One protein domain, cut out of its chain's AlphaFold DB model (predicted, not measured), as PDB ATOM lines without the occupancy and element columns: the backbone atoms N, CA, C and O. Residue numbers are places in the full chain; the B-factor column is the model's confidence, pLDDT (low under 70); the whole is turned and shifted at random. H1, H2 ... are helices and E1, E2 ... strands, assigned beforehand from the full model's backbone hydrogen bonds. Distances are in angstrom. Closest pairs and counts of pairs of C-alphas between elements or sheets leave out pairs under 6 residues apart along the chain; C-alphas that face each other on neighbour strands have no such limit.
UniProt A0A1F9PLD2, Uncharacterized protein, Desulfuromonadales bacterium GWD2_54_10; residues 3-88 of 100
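AT A GLANCE: This is residues 3 to 88 of the 100 residues of an uncharacterized protein of Desulfuromonadales bacterium GWD2_54_10 (UniProt A0A1F9PLD2). A strongly twisted sheet of four strands, E1 to E4, forms a wall with one long helix, H1, laid along one face, while the other face is bare. A small two-stranded hairpin, E5 and E6, packs near the first residues of H1 and by E2 and E3, and a long loop, residues 41 to 57, leads to it from E4. The printed part has 86 residues, with six named strands and one named helix in the order E1 E2 E3 E4 E5 E6 H1; both sheets, E1 - E2 - E3 - E4 and E5 - E6, are antiparallel, and the class is mixed, helices and strands. The whole is compact, with a radius of gyration of the C-alphas of 12.3 A and spans of 37 by 25 by 18 A.

HOW THE PARTS SIT: E1, residues 3 to 11, E2, residues 17 to 25, E3, residues 28 to 35, and E4, residues 38 to 40, form a meander, each strand the antiparallel neighbour of the one before; E1 and E4 are its edge strands. E1 bends by 63 degrees at residue 7 and E2 by 58 degrees at residue 22. In the hairpin E1 and E2, N 7 and O 20 are 2.8 A apart, within hydrogen-bond range. In the hairpin E2 and E3, N 21 and O 32 are within range at 2.9 A, and in the hairpin E3 and E4, N 40 and O 33 at 2.8 A. H1, residues 70 to 86, is on this sheet in two layers, a helix on one face of a sheet, at a height over the sheet of 9.2 A. It lies over E2 and runs along the strands, at 18 degrees to E2 on the local plane. The closest C-alphas of E3 and H1 are those of Tyr 29 and Asn 84, 5.8 A apart; those of E1 and H1 are Ile 7 and Ile 76, 6.4 A apart. Every O i to N i+4 pair in H1 is within hydrogen-bond range. E5, residues 58 to 60, and E6, residues 66 to 68, form a hairpin, with N 66 and O 60 within range at 2.8 A. The closest C-alphas of E5 and H1 are those of His 58 and Ala 73, 6.3 A apart, and those of E3 and E5 are Leu 33 and Met 60, 6.8 A apart. E4 and E5 are apart.

IN THESE COORDINATES: E1 begins at C-alpha 3, (-41.664, 8.236, -30.055), and is 20.3 A long; E2 is 22.4 A and E3 22.2 A. H1 runs 23.9 A, from C-alpha 70 at (-32.528, 25.782, -17.182) to C-alpha 86 at (-41.838, 23.080, -39.009).

THE WHOLE: The C-alphas of Ser 14 and Lys 88, the two farthest apart, are 38.9 A apart. The printed part has no cut. The link from E4 to E5 is long, 17 residues, and its residues 47 to 48 pair antiparallel with residues 58 to 59 of E5; the other links are tight. The mean pLDDT of the printed part is 93.1, and no printed residue is under 70.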
ATOM      1  N   VAL A   3     -43.006   7.739 -30.409       94.56
ATOM      2  CA  VAL A   3     -41.664   8.236 -30.055       94.56
ATOM      3  C   VAL A   3     -40.889   8.576 -31.325       94.56
ATOM      4  O   VAL A   3     -40.972   7.831 -32.304       94.56
ATOM      5  N   MET A   4     -40.193   9.716 -31.326       94.81
ATOM      6  CA  MET A   4     -39.464  10.216 -32.493       94.81
ATOM      7  C   MET A   4     -37.959  10.259 -32.260       94.81
ATOM      8  O   MET A   4     -37.239   9.497 -32.897       94.81
ATOM      9  N   GLN A   5     -37.494  11.109 -31.344       95.00
ATOM     10  CA  GLN A   5     -36.070  11.267 -31.049       95.00
ATOM     11  C   GLN A   5     -35.831  11.523 -29.564       95.00
ATOM     12  O   GLN A   5     -36.698  12.061 -28.876       95.00
ATOM     13  N   SER A   6     -34.661  11.120 -29.072       96.12
ATOM     14  CA  SER A   6     -34.197  11.468 -27.728       96.12
ATOM     15  C   SER A   6     -33.693  12.908 -27.725       96.12
ATOM     16  O   SER A   6     -32.917  13.265 -28.606       96.12
ATOM     17  N   ILE A   7     -34.092  13.703 -26.732       96.69
ATOM     18  CA  ILE A   7     -33.645  15.095 -26.565       96.69
ATOM     19  C   ILE A   7     -32.631  15.194 -25.420       96.69
ATOM     20  O   ILE A   7     -31.521  15.689 -25.599       96.69
ATOM     21  N   VAL A   8     -32.992  14.678 -24.241       96.31
ATOM     22  CA  VAL A   8     -32.147  14.709 -23.037       96.31
ATOM     23  C   VAL A   8     -32.071  13.315 -22.438       96.31
ATOM     24  O   VAL A   8     -33.091  12.655 -22.273       96.31
ATOM     25  N   VAL A   9     -30.867  12.892 -22.056       95.62
ATOM     26  CA  VAL A   9     -30.635  11.684 -21.257       95.62
ATOM     27  C   VAL A   9     -29.762  12.064 -20.075       95.62
ATOM     28  O   VAL A   9     -28.655  12.570 -20.258       95.62
ATOM     29  N   LYS A  10     -30.233  11.808 -18.854       92.81
ATOM     30  CA  LYS A  10     -29.454  12.064 -17.638       92.81
ATOM     31  C   LYS A  10     -29.585  10.939 -16.628       92.81
ATOM     32  O   LYS A  10     -30.611  10.268 -16.532       92.81
ATOM     33  N   ARG A  11     -28.540  10.762 -15.822       92.88
ATOM     34  CA  ARG A  11     -28.535   9.820 -14.702       92.88
ATOM     35  C   ARG A  11     -28.905  10.550 -13.415       92.88
ATOM     36  O   ARG A  11     -28.246  11.510 -13.028       92.88
ATOM     37  N   LEU A  12     -29.955  10.087 -12.752       90.00
ATOM     38  CA  LEU A  12     -30.400  10.596 -11.460       90.00
ATOM     39  C   LEU A  12     -29.527  10.037 -10.331       90.00
ATOM     40  O   LEU A  12     -28.962   8.948 -10.443       90.00
ATOM     41  N   GLN A  13     -29.481  10.744  -9.198       87.06
ATOM     42  CA  GLN A  13     -28.766  10.287  -7.996       87.06
ATOM     43  C   GLN A  13     -29.290   8.942  -7.467       87.06
ATOM     44  O   GLN A  13     -28.530   8.164  -6.899       87.06
ATOM     45  N   SER A  14     -30.566   8.627  -7.716       84.38
ATOM     46  CA  SER A  14     -31.173   7.324  -7.410       84.38
ATOM     47  C   SER A  14     -30.620   6.164  -8.252       84.38
ATOM     48  O   SER A  14     -30.991   5.014  -8.032       84.38
ATOM     49  N   GLY A  15     -29.769   6.449  -9.241       88.50
ATOM     50  CA  GLY A  15     -29.238   5.481 -10.197       88.50
ATOM     51  C   GLY A  15     -30.134   5.252 -11.415       88.50
ATOM     52  O   GLY A  15     -29.732   4.504 -12.304       88.50
ATOM     53  N   PHE A  16     -31.308   5.887 -11.476       90.25
ATOM     54  CA  PHE A  16     -32.226   5.781 -12.612       90.25
ATOM     55  C   PHE A  16     -31.780   6.673 -13.772       90.25
ATOM     56  O   PHE A  16     -31.190   7.729 -13.556       90.25
ATOM     57  N   PHE A  17     -32.114   6.275 -14.993       93.94
ATOM     58  CA  PHE A  17     -32.005   7.120 -16.175       93.94
ATOM     59  C   PHE A  17     -33.318   7.858 -16.393       93.94
ATOM     60  O   PHE A  17     -34.386   7.246 -16.396       93.94
ATOM     61  N   ALA A  18     -33.220   9.177 -16.524       95.00
ATOM     62  CA  ALA A  18     -34.296  10.032 -16.976       95.00
ATOM     63  C   ALA A  18     -34.027  10.436 -18.416       95.00
ATOM     64  O   ALA A  18     -33.007  11.055 -18.719       95.00
ATOM     65  N   GLU A  19     -34.955  10.066 -19.283       95.81
ATOM     66  CA  GLU A  19     -34.868  10.280 -20.716       95.81
ATOM     67  C   GLU A  19     -36.076  11.094 -21.152       95.81
ATOM     68  O   GLU A  19     -37.220  10.746 -20.853       95.81
ATOM     69  N   VAL A  20     -35.828  12.197 -21.842       96.69
ATOM     70  CA  VAL A  20     -36.872  13.020 -22.439       96.69
ATOM     71  C   VAL A  20     -36.824  12.807 -23.937       96.69
ATOM     72  O   VAL A  20     -35.813  13.081 -24.583       96.69
ATOM     73  N   PHE A  21     -37.934  12.329 -24.483       97.12
ATOM     74  CA  PHE A  21     -38.100  12.113 -25.910       97.12
ATOM     75  C   PHE A  21     -39.058  13.138 -26.498       97.12
ATOM     76  O   PHE A  21     -40.091  13.449 -25.904       97.12
ATOM     77  N   LEU A  22     -38.760  13.570 -27.718       96.88
ATOM     78  CA  LEU A  22     -39.751  14.158 -28.599       96.88
ATOM     79  C   LEU A  22     -40.735  13.066 -29.019       96.88
ATOM     80  O   LEU A  22     -40.343  12.005 -29.528       96.88
ATOM     81  N   VAL A  23     -42.023  13.334 -28.851       96.44
ATOM     82  CA  VAL A  23     -43.091  12.425 -29.249       96.44
ATOM     83  C   VAL A  23     -44.147  13.154 -30.061       96.44
ATOM     84  O   VAL A  23     -44.466  14.307 -29.803       96.44
ATOM     85  N   MET A  24     -44.756  12.449 -31.009       95.44
ATOM     86  CA  MET A  24     -45.993  12.889 -31.639       95.44
ATOM     87  C   MET A  24     -47.172  12.327 -30.839       95.44
ATOM     88  O   MET A  24     -47.375  11.104 -30.765       95.44
ATOM     89  N   ASN A  25     -47.963  13.208 -30.237       92.62
ATOM     90  CA  ASN A  25     -49.102  12.844 -29.408       92.62
ATOM     91  C   ASN A  25     -50.301  13.748 -29.708       92.62
ATOM     92  O   ASN A  25     -50.163  14.950 -29.874       92.62
ATOM     93  N   SER A  26     -51.496  13.165 -29.834       89.44
ATOM     94  CA  SER A  26     -52.745  13.914 -30.071       89.44
ATOM     95  C   SER A  26     -52.687  15.006 -31.160       89.44
ATOM     96  O   SER A  26     -53.365  16.025 -31.044       89.44
ATOM     97  N   GLY A  27     -51.894  14.805 -32.219       91.25
ATOM     98  CA  GLY A  27     -51.789  15.754 -33.331       91.25
ATOM     99  C   GLY A  27     -50.743  16.867 -33.170       91.25
ATOM    100  O   GLY A  27     -50.656  17.697 -34.074       91.25
ATOM    101  N   GLN A  28     -49.950  16.870 -32.095       93.75
ATOM    102  CA  GLN A  28     -48.877  17.833 -31.827       93.75
ATOM    103  C   GLN A  28     -47.590  17.130 -31.369       93.75
ATOM    104  O   GLN A  28     -47.623  15.968 -30.955       93.75
ATOM    105  N   TYR A  29     -46.464  17.830 -31.468       96.31
ATOM    106  CA  TYR A  29     -45.199  17.364 -30.907       96.31
ATOM    107  C   TYR A  29     -45.132  17.778 -29.442       96.31
ATOM    108  O   TYR A  29     -45.475  18.912 -29.128       96.31
ATOM    109  N   GLU A  30     -44.717  16.870 -28.567       96.00
ATOM    110  CA  GLU A  30     -44.622  17.058 -27.116       96.00
ATOM    111  C   GLU A  30     -43.319  16.433 -26.603       96.00
ATOM    112  O   GLU A  30     -42.734  15.563 -27.253       96.00
ATOM    113  N   ALA A  31     -42.891  16.837 -25.413       95.88
ATOM    114  CA  ALA A  31     -41.857  16.161 -24.651       95.88
ATOM    115  C   ALA A  31     -42.484  15.081 -23.752       95.88
ATOM    116  O   ALA A  31     -43.433  15.337 -23.011       95.88
ATOM    117  N   ALA A  32     -41.932  13.869 -23.781       95.31
ATOM    118  CA  ALA A  32     -42.345  12.765 -22.921       95.31
ATOM    119  C   ALA A  32     -41.177  12.273 -22.070       95.31
ATOM    120  O   ALA A  32     -40.108  11.958 -22.591       95.31
ATOM    121  N   LEU A  33     -41.412  12.152 -20.763       95.31
ATOM    122  CA  LEU A  33     -40.438  11.626 -19.817       95.31
ATOM    123  C   LEU A  33     -40.530  10.099 -19.734       95.31
ATOM    124  O   LEU A  33     -41.610   9.529 -19.570       95.31
ATOM    125  N   PHE A  34     -39.379   9.445 -19.756       94.75
ATOM    126  CA  PHE A  34     -39.192   8.033 -19.476       94.75
ATOM    127  C   PHE A  34     -38.208   7.895 -18.314       94.75
ATOM    128  O   PHE A  34     -37.201   8.595 -18.238       94.75
ATOM    129  N   LEU A  35     -38.529   7.013 -17.369       93.75
ATOM    130  CA  LEU A  35     -37.649   6.653 -16.261       93.75
ATOM    131  C   LEU A  35     -37.321   5.168 -16.351       93.75
ATOM    132  O   LEU A  35     -38.218   4.349 -16.130       93.75
ATOM    133  N   ASN A  36     -36.061   4.835 -16.644       92.31
ATOM    134  CA  ASN A  36     -35.616   3.473 -16.969       92.31
ATOM    135  C   ASN A  36     -36.549   2.819 -18.002       92.31
ATOM    136  O   ASN A  36     -37.255   1.859 -17.673       92.31
ATOM    137  N   ASP A  37     -36.652   3.419 -19.191       90.88
ATOM    138  CA  ASP A  37     -37.514   2.971 -20.298       90.88
ATOM    139  C   ASP A  37     -39.031   2.972 -20.018       90.88
ATOM    140  O   ASP A  37     -39.839   2.601 -20.873       90.88
ATOM    141  N   LYS A  38     -39.477   3.406 -18.830       92.25
ATOM    142  CA  LYS A  38     -40.904   3.470 -18.486       92.25
ATOM    143  C   LYS A  38     -41.434   4.878 -18.653       92.25
ATOM    144  O   LYS A  38     -41.055   5.768 -17.894       92.25
ATOM    145  N   TYR A  39     -42.385   5.039 -19.570       92.44
ATOM    146  CA  TYR A  39     -43.117   6.289 -19.753       92.44
ATOM    147  C   TYR A  39     -43.707   6.793 -18.430       92.44
ATOM    148  O   TYR A  39     -44.308   6.035 -17.657       92.44
ATOM    149  N   LYS A  40     -43.538   8.090 -18.183       92.31
ATOM    150  CA  LYS A  40     -44.104   8.813 -17.053       92.31
ATOM    151  C   LYS A  40     -45.055   9.888 -17.568       92.31
ATOM    152  O   LYS A  40     -44.619  10.764 -18.313       92.31
ATOM    153  N   PRO A  41     -46.338   9.851 -17.160       89.50
ATOM    154  CA  PRO A  41     -47.267  10.914 -17.502       89.50
ATOM    155  C   PRO A  41     -46.804  12.222 -16.860       89.50
ATOM    156  O   PRO A  41     -46.200  12.225 -15.780       89.50
ATOM    157  N   GLY A  42     -47.091  13.328 -17.530       90.00
ATOM    158  CA  GLY A  42     -46.609  14.643 -17.146       90.00
ATOM    159  C   GLY A  42     -46.991  15.704 -18.171       90.00
ATOM    160  O   GLY A  42     -47.704  15.394 -19.131       90.00
ATOM    161  N   PRO A  43     -46.513  16.938 -17.959       92.12
ATOM    162  CA  PRO A  43     -46.740  18.020 -18.896       92.12
ATOM    163  C   PRO A  43     -46.141  17.719 -20.275       92.12
ATOM    164  O   PRO A  43     -45.130  17.017 -20.354       92.12
ATOM    165  N   PRO A  44     -46.728  18.273 -21.354       93.38
ATOM    166  CA  PRO A  44     -46.208  18.124 -22.712       93.38
ATOM    167  C   PRO A  44     -44.918  18.928 -22.950       93.38
ATOM    168  O   PRO A  44     -44.316  18.799 -24.012       93.38
ATOM    169  N   MET A  45     -44.512  19.761 -21.988       94.38
ATOM    170  CA  MET A  45     -43.311  20.600 -21.985       94.38
ATOM    171  C   MET A  45     -42.701  20.630 -20.572       94.38
ATOM    172  O   MET A  45     -43.382  20.278 -19.610       94.38
ATOM    173  N   PRO A  46     -41.442  21.053 -20.394       94.81
ATOM    174  CA  PRO A  46     -40.920  21.409 -19.077       94.81
ATOM    175  C   PRO A  46     -41.749  22.531 -18.441       94.81
ATOM    176  O   PRO A  46     -41.987  23.554 -19.077       94.81
ATOM    177  N   HIS A  47     -42.167  22.360 -17.187       92.38
ATOM    178  CA  HIS A  47     -42.826  23.424 -16.419       92.38
ATOM    179  C   HIS A  47     -41.848  24.028 -15.417       92.38
ATOM    180  O   HIS A  47     -41.050  23.285 -14.845       92.38
ATOM    181  N   PRO A  48     -41.898  25.345 -15.167       92.62
ATOM    182  CA  PRO A  48     -41.085  25.957 -14.126       92.62
ATOM    183  C   PRO A  48     -41.462  25.391 -12.753       92.62
ATOM    184  O   PRO A  48     -42.624  25.086 -12.482       92.62
ATOM    185  N   LEU A  49     -40.469  25.240 -11.882       89.69
ATOM    186  CA  LEU A  49     -40.687  24.951 -10.469       89.69
ATOM    187  C   LEU A  49     -41.214  26.208  -9.769       89.69
ATOM    188  O   LEU A  49     -40.693  27.297  -9.997       89.69
ATOM    189  N   ASP A  50     -42.171  26.044  -8.850       86.25
ATOM    190  CA  ASP A  50     -42.673  27.154  -8.019       86.25
ATOM    191  C   ASP A  50     -41.550  27.809  -7.199       86.25
ATOM    192  O   ASP A  50     -41.551  29.012  -6.947       86.25
ATOM    193  N   GLN A  51     -40.581  26.994  -6.773       88.31
ATOM    194  CA  GLN A  51     -39.384  27.417  -6.056       88.31
ATOM    195  C   GLN A  51     -38.161  26.795  -6.738       88.31
ATOM    196  O   GLN A  51     -37.775  25.670  -6.404       88.31
ATOM    197  N   PRO A  52     -37.563  27.491  -7.720       89.06
ATOM    198  CA  PRO A  52     -36.310  27.070  -8.327       89.06
ATOM    199  C   PRO A  52     -35.213  26.921  -7.268       89.06
ATOM    200  O   PRO A  52     -35.124  27.698  -6.318       89.06
ATOM    201  N   THR A  53     -34.360  25.923  -7.450       90.62
ATOM    202  CA  THR A  53     -33.140  25.726  -6.655       90.62
ATOM    203  C   THR A  53     -31.925  26.179  -7.464       90.62
ATOM    204  O   THR A  53     -32.045  26.447  -8.657       90.62
ATOM    205  N   GLU A  54     -30.736  26.208  -6.856       88.00
ATOM    206  CA  GLU A  54     -29.492  26.511  -7.589       88.00
ATOM    207  C   GLU A  54     -29.241  25.547  -8.762       88.00
ATOM    208  O   GLU A  54     -28.594  25.915  -9.739       88.00
ATOM    209  N   GLN A  55     -29.758  24.316  -8.677       90.19
ATOM    210  CA  GLN A  55     -29.517  23.268  -9.667       90.19
ATOM    211  C   GLN A  55     -30.684  23.061 -10.641       90.19
ATOM    212  O   GLN A  55     -30.460  22.732 -11.805       90.19
ATOM    213  N   TYR A  56     -31.924  23.211 -10.180       93.12
ATOM    214  CA  TYR A  56     -33.116  22.875 -10.955       93.12
ATOM    215  C   TYR A  56     -34.082  24.046 -10.993       93.12
ATOM    216  O   TYR A  56     -34.458  24.571  -9.944       93.12
ATOM    217  N   SER A  57     -34.523  24.402 -12.195       94.25
ATOM    218  CA  SER A  57     -35.477  25.486 -12.443       94.25
ATOM    219  C   SER A  57     -36.802  24.991 -13.001       94.25
ATOM    220  O   SER A  57     -37.821  25.646 -12.801       94.25
ATOM    221  N   HIS A  58     -36.806  23.830 -13.655       95.25
ATOM    222  CA  HIS A  58     -37.991  23.240 -14.264       95.25
ATOM    223  C   HIS A  58     -38.179  21.798 -13.808       95.25
ATOM    224  O   HIS A  58     -37.291  21.182 -13.215       95.25
ATOM    225  N   PHE A  59     -39.345  21.241 -14.105       93.62
ATOM    226  CA  PHE A  59     -39.643  19.843 -13.881       93.62
ATOM    227  C   PHE A  59     -40.436  19.229 -15.030       93.62
ATOM    228  O   PHE A  59     -41.120  19.908 -15.797       93.62
ATOM    229  N   MET A  60     -40.370  17.902 -15.095       92.81
ATOM    230  CA  MET A  60     -41.258  17.069 -15.896       92.81
ATOM    231  C   MET A  60     -41.721  15.842 -15.104       92.81
ATOM    232  O   MET A  60     -41.037  15.371 -14.194       92.81
ATOM    233  N   GLY A  61     -42.877  15.297 -15.485       87.81
ATOM    234  CA  GLY A  61     -43.501  14.140 -14.837       87.81
ATOM    235  C   GLY A  61     -44.343  14.486 -13.601       87.81
ATOM    236  O   GLY A  61     -44.159  15.524 -12.971       87.81
ATOM    237  N   VAL A  62     -45.285  13.602 -13.252       81.62
ATOM    238  CA  VAL A  62     -46.177  13.759 -12.083       81.62
ATOM    239  C   VAL A  62     -45.505  13.311 -10.790       81.62
ATOM    240  O   VAL A  62     -45.258  14.116  -9.898       81.62
ATOM    241  N   ARG A  63     -45.270  11.999 -10.656       80.50
ATOM    242  CA  ARG A  63     -44.672  11.344  -9.485       80.50
ATOM    243  C   ARG A  63     -44.039  10.006  -9.910       80.50
ATOM    244  O   ARG A  63     -44.766   9.109 -10.341       80.50
ATOM    245  N   PRO A  64     -42.713   9.833  -9.779       78.19
ATOM    246  CA  PRO A  64     -41.748  10.869  -9.402       78.19
ATOM    247  C   PRO A  64     -41.642  11.949 -10.492       78.19
ATOM    248  O   PRO A  64     -41.715  11.634 -11.681       78.19
ATOM    249  N   SER A  65     -41.497  13.208 -10.075       86.00
ATOM    250  CA  SER A  65     -41.091  14.301 -10.959       86.00
ATOM    251  C   SER A  65     -39.570  14.304 -11.106       86.00
ATOM    252  O   SER A  65     -38.839  13.829 -10.232       86.00
ATOM    253  N   VAL A  66     -39.091  14.814 -12.234       91.56
ATOM    254  CA  VAL A  66     -37.668  14.965 -12.536       91.56
ATOM    255  C   VAL A  66     -37.359  16.444 -12.661       91.56
ATOM    256  O   VAL A  66     -37.985  17.130 -13.466       91.56
ATOM    257  N   GLY A  67     -36.398  16.912 -11.867       93.00
ATOM    258  CA  GLY A  67     -35.856  18.262 -11.967       93.00
ATOM    259  C   GLY A  67     -34.954  18.412 -13.191       93.00
ATOM    260  O   GLY A  67     -34.093  17.565 -13.461       93.00
ATOM    261  N   LEU A  68     -35.152  19.512 -13.903       94.88
ATOM    262  CA  LEU A  68     -34.388  19.923 -15.071       94.88
ATOM    263  C   LEU A  68     -33.632  21.214 -14.755       94.88
ATOM    264  O   LEU A  68     -34.155  22.106 -14.074       94.88
ATOM    265  N   THR A  69     -32.395  21.303 -15.236       96.12
ATOM    266  CA  THR A  69     -31.664  22.574 -15.264       96.12
ATOM    267  C   THR A  69     -32.336  23.528 -16.257       96.12
ATOM    268  O   THR A  69     -33.142  23.103 -17.089       96.12
ATOM    269  N   SER A  70     -32.003  24.819 -16.203       94.69
ATOM    270  CA  SER A  70     -32.528  25.782 -17.182       94.69
ATOM    271  C   SER A  70     -32.113  25.422 -18.608       94.69
ATOM    272  O   SER A  70     -32.949  25.437 -19.499       94.69
ATOM    273  N   GLU A  71     -30.862  25.000 -18.802       96.00
ATOM    274  CA  GLU A  71     -30.346  24.593 -20.114       96.00
ATOM    275  C   GLU A  71     -31.064  23.350 -20.660       96.00
ATOM    276  O   GLU A  71     -31.424  23.302 -21.834       96.00
ATOM    277  N   GLU A  72     -31.316  22.345 -19.810       96.44
ATOM    278  CA  GLU A  72     -32.071  21.149 -20.200       96.44
ATOM    279  C   GLU A  72     -33.504  21.514 -20.600       96.44
ATOM    280  O   GLU A  72     -34.009  21.027 -21.611       96.44
ATOM    281  N   ALA A  73     -34.155  22.375 -19.815       96.50
ATOM    282  CA  ALA A  73     -35.512  22.820 -20.086       96.50
ATOM    283  C   ALA A  73     -35.599  23.617 -21.392       96.50
ATOM    284  O   ALA A  73     -36.433  23.297 -22.236       96.50
ATOM    285  N   GLU A  74     -34.716  24.596 -21.591       96.81
ATOM    286  CA  GLU A  74     -34.650  25.401 -22.814       96.81
ATOM    287  C   GLU A  74     -34.385  24.536 -24.047       96.81
ATOM    288  O   GLU A  74     -35.045  24.706 -25.068       96.81
ATOM    289  N   HIS A  75     -33.479  23.559 -23.953       97.50
ATOM    290  CA  HIS A  75     -33.214  22.631 -25.049       97.50
ATOM    291  C   HIS A  75     -34.465  21.823 -25.423       97.50
ATOM    292  O   HIS A  75     -34.828  21.762 -26.596       97.50
ATOM    293  N   ILE A  76     -35.170  21.260 -24.436       96.94
ATOM    294  CA  ILE A  76     -36.424  20.531 -24.681       96.94
ATOM    295  C   ILE A  76     -37.479  21.452 -25.301       96.94
ATOM    296  O   ILE A  76     -38.152  21.047 -26.250       96.94
ATOM    297  N   ILE A  77     -37.620  22.676 -24.783       96.25
ATOM    298  CA  ILE A  77     -38.591  23.648 -25.290       96.25
ATOM    299  C   ILE A  77     -38.310  23.958 -26.762       96.25
ATOM    300  O   ILE A  77     -39.200  23.808 -27.598       96.25
ATOM    301  N   ASN A  78     -37.064  24.305 -27.084       96.94
ATOM    302  CA  ASN A  78     -36.647  24.674 -28.433       96.94
ATOM    303  C   ASN A  78     -36.878  23.546 -29.444       96.94
ATOM    304  O   ASN A  78     -37.394  23.803 -30.528       96.94
ATOM    305  N   GLU A  79     -36.549  22.301 -29.096       96.81
ATOM    306  CA  GLU A  79     -36.759  21.143 -29.977       96.81
ATOM    307  C   GLU A  79     -38.245  20.908 -30.270       96.81
ATOM    308  O   GLU A  79     -38.655  20.724 -31.419       96.81
ATOM    309  N   VAL A  80     -39.083  20.955 -29.234       96.06
ATOM    310  CA  VAL A  80     -40.524  20.746 -29.391       96.06
ATOM    311  C   VAL A  80     -41.170  21.890 -30.177       96.06
ATOM    312  O   VAL A  80     -42.025  21.650 -31.036       96.06
ATOM    313  N   GLU A  81     -40.786  23.135 -29.906       95.81
ATOM    314  CA  GLU A  81     -41.290  24.303 -30.629       95.81
ATOM    315  C   GLU A  81     -40.838  24.312 -32.090       95.81
ATOM    316  O   GLU A  81     -41.665  24.559 -32.971       95.81
ATOM    317  N   ALA A  82     -39.574  23.978 -32.365       95.88
ATOM    318  CA  ALA A  82     -39.039  23.886 -33.720       95.88
ATOM    319  C   ALA A  82     -39.810  22.860 -34.558       95.88
ATOM    320  O   ALA A  82     -40.236  23.160 -35.677       95.88
ATOM    321  N   GLU A  83     -40.070  21.678 -34.002       96.38
ATOM    322  CA  GLU A  83     -40.795  20.609 -34.693       96.38
ATOM    323  C   GLU A  83     -42.273  20.943 -34.913       96.38
ATOM    324  O   GLU A  83     -42.814  20.722 -36.004       96.38
ATOM    325  N   ASN A  84     -42.927  21.558 -33.922       95.56
ATOM    326  CA  ASN A  84     -44.286  22.061 -34.101       95.56
ATOM    327  C   ASN A  84     -44.344  23.173 -35.160       95.56
ATOM    328  O   ASN A  84     -45.245  23.153 -36.004       95.56
ATOM    329  N   ALA A  85     -43.390  24.109 -35.164       95.56
ATOM    330  CA  ALA A  85     -43.321  25.192 -36.142       95.56
ATOM    331  C   ALA A  85     -43.097  24.658 -37.565       95.56
ATOM    332  O   ALA A  85     -43.838  25.026 -38.484       95.56
ATOM    333  N   LEU A  86     -42.147  23.733 -37.735       96.50
ATOM    334  CA  LEU A  86     -41.838  23.080 -39.009       96.50
ATOM    335  C   LEU A  86     -43.073  22.389 -39.605       96.50
ATOM    336  O   LEU A  86     -43.358  22.513 -40.798       96.50
ATOM    337  N   HIS A  87     -43.855  21.721 -38.757       95.25
ATOM    338  CA  HIS A  87     -45.039  20.963 -39.161       95.25
ATOM    339  C   HIS A  87     -46.357  21.745 -39.037       95.25
ATOM    340  O   HIS A  87     -47.433  21.159 -39.199       95.25
ATOM    341  N   LYS A  88     -46.296  23.058 -38.766       94.50
ATOM    342  CA  LYS A  88     -47.455  23.956 -38.587       94.50
ATOM    343  C   LYS A  88     -48.480  23.425 -37.576       94.50
ATOM    344  O   LYS A  88     -49.693  23.549 -37.764       94.50
TER     345      LYS A  88